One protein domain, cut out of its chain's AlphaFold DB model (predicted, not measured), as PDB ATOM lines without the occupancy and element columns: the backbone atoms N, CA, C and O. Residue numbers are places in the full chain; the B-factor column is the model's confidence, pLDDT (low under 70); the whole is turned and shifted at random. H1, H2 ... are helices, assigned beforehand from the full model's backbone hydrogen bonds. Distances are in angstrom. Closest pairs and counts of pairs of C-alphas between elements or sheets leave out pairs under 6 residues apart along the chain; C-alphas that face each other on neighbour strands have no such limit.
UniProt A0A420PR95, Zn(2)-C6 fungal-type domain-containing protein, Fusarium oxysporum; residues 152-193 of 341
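Overview. This is residues 152 to 193 of the 341 residues of the protein "Zn(2)-C6 fungal-type domain-containing protein" of Fusarium oxysporum (UniProt A0A420PR95). Two helices, H2 and H1, lie side by side as a helical hairpin, running opposite ways, and at one end residues 164 to 169 stick out, of which 164 is the last residue of H1 and 165 to 169 belong to the loop that joins the two helices. The printed part has 42 residues with two named helices, H1 then H2, and no named strand; the class is all helix. It is loose, with a radius of gyration of the C-alphas of 11.7 A, and a rod in outline, spanning 37 by 16 by 12 A.

Along the chain. H2, the longest helix, holds residues 174 to 187 and measures 20.5 A, from C-alpha 174 at (27.209, -23.353, -35.294) to C-alpha 187 at (45.902, -16.665, -40.250). H1, residues 152 to 164, measures 18.3 A and begins with C-alpha 152 at (35.787, -15.036, -45.762).

Arrangement. H2 and H1 touch, and their closest C-alphas, those of Leu 178 and Thr 155, are 6.5 A apart. Their lines stand at a shallow tilt of 25 degrees, opposite ways. In H1 and H2 every O i to N i+4 pair is within hydrogen-bond range.

Size, cuts and confidence. The two C-alphas farthest apart, those of Leu 167 and Pro 190, are 37.0 A apart. The printed part has no cut. The link from H1 to H2, 9 residues, is short. The pLDDT is under 70 in residues 165 to 172 and 187 to 193.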
ATOM      1  N   ALA A 152      36.136 -16.110 -46.689       77.25
ATOM      2  CA  ALA A 152      35.787 -15.036 -45.762       77.25
ATOM      3  C   ALA A 152      34.394 -14.446 -46.046       77.25
ATOM      4  O   ALA A 152      33.629 -14.183 -45.115       77.25
ATOM      5  N   PHE A 153      34.027 -14.271 -47.320       74.94
ATOM      6  CA  PHE A 153      32.685 -13.821 -47.695       74.94
ATOM      7  C   PHE A 153      31.601 -14.846 -47.329       74.94
ATOM      8  O   PHE A 153      30.595 -14.474 -46.718       74.94
ATOM      9  N   ALA A 154      31.807 -16.125 -47.657       74.62
ATOM     10  CA  ALA A 154      30.869 -17.199 -47.336       74.62
ATOM     11  C   ALA A 154      30.644 -17.322 -45.819       74.62
ATOM     12  O   ALA A 154      29.497 -17.389 -45.373       74.62
ATOM     13  N   THR A 155      31.717 -17.241 -45.026       78.25
ATOM     14  CA  THR A 155      31.666 -17.250 -43.556       78.25
ATOM     15  C   THR A 155      30.875 -16.058 -43.015       78.25
ATOM     16  O   THR A 155      29.994 -16.231 -42.175       78.25
ATOM     17  N   LYS A 156      31.095 -14.843 -43.543       76.81
ATOM     18  CA  LYS A 156      30.321 -13.648 -43.148       76.81
ATOM     19  C   LYS A 156      28.843 -13.743 -43.527       76.81
ATOM     20  O   LYS A 156      27.984 -13.291 -42.770       76.81
ATOM     21  N   PHE A 157      28.534 -14.312 -44.690       76.38
ATOM     22  CA  PHE A 157      27.155 -14.520 -45.125       76.38
ATOM     23  C   PHE A 157      26.432 -15.531 -44.227       76.38
ATOM     24  O   PHE A 157      25.319 -15.255 -43.777       76.38
ATOM     25  N   ALA A 158      27.081 -16.657 -43.913       77.19
ATOM     26  CA  ALA A 158      26.562 -17.657 -42.983       77.19
ATOM     27  C   ALA A 158      26.332 -17.060 -41.587       77.19
ATOM     28  O   ALA A 158      25.261 -17.253 -41.014       77.19
ATOM     29  N   GLN A 159      27.270 -16.249 -41.090       79.25
ATOM     30  CA  GLN A 159      27.129 -15.545 -39.815       79.25
ATOM     31  C   GLN A 159      25.913 -14.613 -39.814       79.25
ATOM     32  O   GLN A 159      25.059 -14.701 -38.939       79.25
ATOM     33  N   LYS A 160      25.760 -13.787 -40.856       76.94
ATOM     34  CA  LYS A 160      24.611 -12.883 -40.991       76.94
ATOM     35  C   LYS A 160      23.283 -13.641 -41.069       76.94
ATOM     36  O   LYS A 160      22.277 -13.177 -40.533       76.94
ATOM     37  N   ALA A 161      23.269 -14.805 -41.720       75.38
ATOM     38  CA  ALA A 161      22.102 -15.676 -41.763       75.38
ATOM     39  C   ALA A 161      21.769 -16.240 -40.370       75.38
ATOM     40  O   ALA A 161      20.605 -16.191 -39.969       75.38
ATOM     41  N   VAL A 162      22.771 -16.688 -39.607       76.44
ATOM     42  CA  VAL A 162      22.629 -17.160 -38.217       76.44
ATOM     43  C   VAL A 162      22.128 -16.047 -37.294       76.44
ATOM     44  O   VAL A 162      21.197 -16.269 -36.521       76.44
ATOM     45  N   ASP A 163      22.665 -14.837 -37.428       72.19
ATOM     46  CA  ASP A 163      22.271 -13.676 -36.625       72.19
ATOM     47  C   ASP A 163      20.845 -13.206 -36.960       72.19
ATOM     48  O   ASP A 163      20.083 -12.809 -36.079       72.19
ATOM     49  N   SER A 164      20.440 -13.311 -38.232       71.25
ATOM     50  CA  SER A 164      19.073 -12.993 -38.677       71.25
ATOM     51  C   SER A 164      18.032 -14.059 -38.301       71.25
ATOM     52  O   SER A 164      16.834 -13.776 -38.285       71.25
ATOM     53  N   SER A 165      18.468 -15.276 -37.966       63.75
ATOM     54  CA  SER A 165      17.608 -16.440 -37.715       63.75
ATOM     55  C   SER A 165      17.191 -16.584 -36.248       63.75
ATOM     56  O   SER A 165      17.028 -17.696 -35.755       63.75
ATOM     57  N   HIS A 166      16.928 -15.475 -35.553       57.34
ATOM     58  CA  HIS A 166      16.518 -15.441 -34.138       57.34
ATOM     59  C   HIS A 166      15.179 -16.163 -33.816       57.34
ATOM     60  O   HIS A 166      14.705 -16.100 -32.683       57.34
ATOM     61  N   LEU A 167      14.551 -16.836 -34.793       46.69
ATOM     62  CA  LEU A 167      13.244 -17.506 -34.692       46.69
ATOM     63  C   LEU A 167      13.279 -19.026 -34.934       46.69
ATOM     64  O   LEU A 167      12.258 -19.686 -34.752       46.69
ATOM     65  N   LEU A 168      14.417 -19.600 -35.331       54.00
ATOM     66  CA  LEU A 168      14.594 -21.051 -35.426       54.00
ATOM     67  C   LEU A 168      15.843 -21.415 -34.639       54.00
ATOM     68  O   LEU A 168      16.873 -20.774 -34.811       54.00
ATOM     69  N   GLN A 169      15.721 -22.401 -33.750       61.66
ATOM     70  CA  GLN A 169      16.793 -22.855 -32.867       61.66
ATOM     71  C   GLN A 169      18.023 -23.248 -33.694       61.66
ATOM     72  O   GLN A 169      18.105 -24.351 -34.229       61.66
ATOM     73  N   VAL A 170      18.958 -22.315 -33.841       61.84
ATOM     74  CA  VAL A 170      20.281 -22.600 -34.380       61.84
ATOM     75  C   VAL A 170      20.997 -23.445 -33.330       61.84
ATOM     76  O   VAL A 170      20.993 -23.081 -32.153       61.84
ATOM     77  N   SER A 171      21.565 -24.581 -33.745       67.31
ATOM     78  CA  SER A 171      22.357 -25.437 -32.855       67.31
ATOM     79  C   SER A 171      23.468 -24.611 -32.179       67.31
ATOM     80  O   SER A 171      24.096 -23.788 -32.859       67.31
ATOM     81  N   PRO A 172      23.718 -24.799 -30.868       66.88
ATOM     82  CA  PRO A 172      24.726 -24.044 -30.119       66.88
ATOM     83  C   PRO A 172      26.144 -24.162 -30.703       66.88
ATOM     84  O   PRO A 172      26.957 -23.269 -30.476       66.88
ATOM     85  N   ASP A 173      26.412 -25.185 -31.517       74.25
ATOM     86  CA  ASP A 173      27.732 -25.456 -32.100       74.25
ATOM     87  C   ASP A 173      28.039 -24.633 -33.361       74.25
ATOM     88  O   ASP A 173      29.193 -24.485 -33.758       74.25
ATOM     89  N   VAL A 174      27.026 -24.033 -33.998       77.81
ATOM     90  CA  VAL A 174      27.209 -23.353 -35.294       77.81
ATOM     91  C   VAL A 174      27.999 -22.051 -35.152       77.81
ATOM     92  O   VAL A 174      28.825 -21.738 -36.007       77.81
ATOM     93  N   ARG A 175      27.770 -21.284 -34.078       79.56
ATOM     94  CA  ARG A 175      28.480 -20.014 -33.841       79.56
ATOM     95  C   ARG A 175      29.969 -20.237 -33.529       79.56
ATOM     96  O   ARG A 175      30.780 -19.654 -34.244       79.56
ATOM     97  N   PRO A 176      30.348 -21.128 -32.587       81.81
ATOM     98  CA  PRO A 176      31.750 -21.471 -32.343       81.81
ATOM     99  C   PRO A 176      32.476 -21.992 -33.586       81.81
ATOM    100  O   PRO A 176      33.620 -21.616 -33.825       81.81
ATOM    101  N   CYS A 177      31.819 -22.816 -34.411       81.69
ATOM    102  CA  CYS A 177      32.412 -23.300 -35.658       81.69
ATOM    103  C   CYS A 177      32.657 -22.171 -36.671       81.69
ATOM    104  O   CYS A 177      33.701 -22.155 -37.317       81.69
ATOM    105  N   LEU A 178      31.728 -21.218 -36.812       82.19
ATOM    106  CA  LEU A 178      31.919 -20.054 -37.686       82.19
ATOM    107  C   LEU A 178      33.007 -19.107 -37.160       82.19
ATOM    108  O   LEU A 178      33.756 -18.541 -37.957       82.19
ATOM    109  N   ASP A 179      33.121 -18.962 -35.838       81.75
ATOM    110  CA  ASP A 179      34.188 -18.195 -35.194       81.75
ATOM    111  C   ASP A 179      35.565 -18.836 -35.426       81.75
ATOM    112  O   ASP A 179      36.483 -18.142 -35.863       81.75
ATOM    113  N   ALA A 180      35.688 -20.153 -35.231       85.00
ATOM    114  CA  ALA A 180      36.914 -20.904 -35.515       85.00
ATOM    115  C   ALA A 180      37.310 -20.801 -36.996       85.00
ATOM    116  O   ALA A 180      38.449 -20.472 -37.316       85.00
ATOM    117  N   LEU A 181      36.344 -20.980 -37.903       80.56
ATOM    118  CA  LEU A 181      36.561 -20.853 -39.345       80.56
ATOM    119  C   LEU A 181      37.030 -19.439 -39.733       80.56
ATOM    120  O   LEU A 181      37.871 -19.277 -40.613       80.56
ATOM    121  N   ARG A 182      36.501 -18.393 -39.086       82.94
ATOM    122  CA  ARG A 182      36.956 -17.010 -39.295       82.94
ATOM    123  C   ARG A 182      38.401 -16.827 -38.846       82.94
ATOM    124  O   ARG A 182      39.143 -16.125 -39.528       82.94
ATOM    125  N   ASP A 183      38.766 -17.370 -37.693       81.62
ATOM    126  CA  ASP A 183      40.097 -17.166 -37.129       81.62
ATOM    127  C   ASP A 183      41.161 -17.924 -37.943       81.62
ATOM    128  O   ASP A 183      42.194 -17.345 -38.269       81.62
ATOM    129  N   GLU A 184      40.839 -19.115 -38.449       79.75
ATOM    130  CA  GLU A 184      41.666 -19.855 -39.415       79.75
ATOM    131  C   GLU A 184      41.893 -19.069 -40.723       79.75
ATOM    132  O   GLU A 184      42.988 -19.039 -41.288       79.75
ATOM    133  N   LEU A 185      40.861 -18.366 -41.199       72.62
ATOM    134  CA  LEU A 185      40.944 -17.536 -42.403       72.62
ATOM    135  C   LEU A 185      41.738 -16.238 -42.195       72.62
ATOM    136  O   LEU A 185      42.271 -15.704 -43.169       72.62
ATOM    137  N   LYS A 186      41.841 -15.724 -40.959       72.25
ATOM    138  CA  LYS A 186      42.704 -14.571 -40.640       72.25
ATOM    139  C   LYS A 186      44.181 -14.945 -40.686       72.25
ATOM    140  O   LYS A 186      44.974 -14.146 -41.170       72.25
ATOM    141  N   GLU A 187      44.527 -16.146 -40.230       64.38
ATOM    142  CA  GLU A 187      45.902 -16.665 -40.250       64.38
ATOM    143  C   GLU A 187      46.396 -16.964 -41.677       64.38
ATOM    144  O   GLU A 187      47.594 -16.919 -41.949       64.38
ATOM    145  N   ARG A 188      45.479 -17.228 -42.621       61.41
ATOM    146  CA  ARG A 188      45.806 -17.582 -44.014       61.41
ATOM    147  C   ARG A 188      45.764 -16.410 -45.012       61.41
ATOM    148  O   ARG A 188      46.072 -16.602 -46.186       61.41
ATOM    149  N   GLY A 189      45.383 -15.207 -44.578       57.06
ATOM    150  CA  GLY A 189      45.298 -14.007 -45.425       57.06
ATOM    151  C   GLY A 189      46.512 -13.071 -45.290       57.06
ATOM    152  O   GLY A 189      47.135 -13.033 -44.229       57.06
ATOM    153  N   PRO A 190      46.851 -12.262 -46.316       46.09
ATOM    154  CA  PRO A 190      47.833 -11.197 -46.154       46.09
ATOM    155  C   PRO A 190      47.327 -10.195 -45.109       46.09
ATOM    156  O   PRO A 190      46.172  -9.769 -45.142       46.09
ATOM    157  N   GLY A 191      48.198  -9.869 -44.156       50.09
ATOM    158  CA  GLY A 191      47.850  -9.165 -42.931       50.09
ATOM    159  C   GLY A 191      47.178  -7.801 -43.110       50.09
ATOM    160  O   GLY A 191      47.490  -7.018 -44.000       50.09
ATOM    161  N   HIS A 192      46.321  -7.521 -42.129       50.78
ATOM    162  CA  HIS A 192      45.822  -6.214 -41.710       50.78
ATOM    163  C   HIS A 192      44.909  -5.453 -42.683       50.78
ATOM    164  O   HIS A 192      45.287  -4.525 -43.390       50.78
ATOM    165  N   GLY A 193      43.627  -5.783 -42.581       43.31
ATOM    166  CA  GLY A 193      42.525  -4.925 -42.975       43.31
ATOM    167  C   GLY A 193      41.227  -5.632 -42.640       43.31
ATOM    168  O   GLY A 193      41.048  -6.793 -43.002       43.31
TER     169      GLY A 193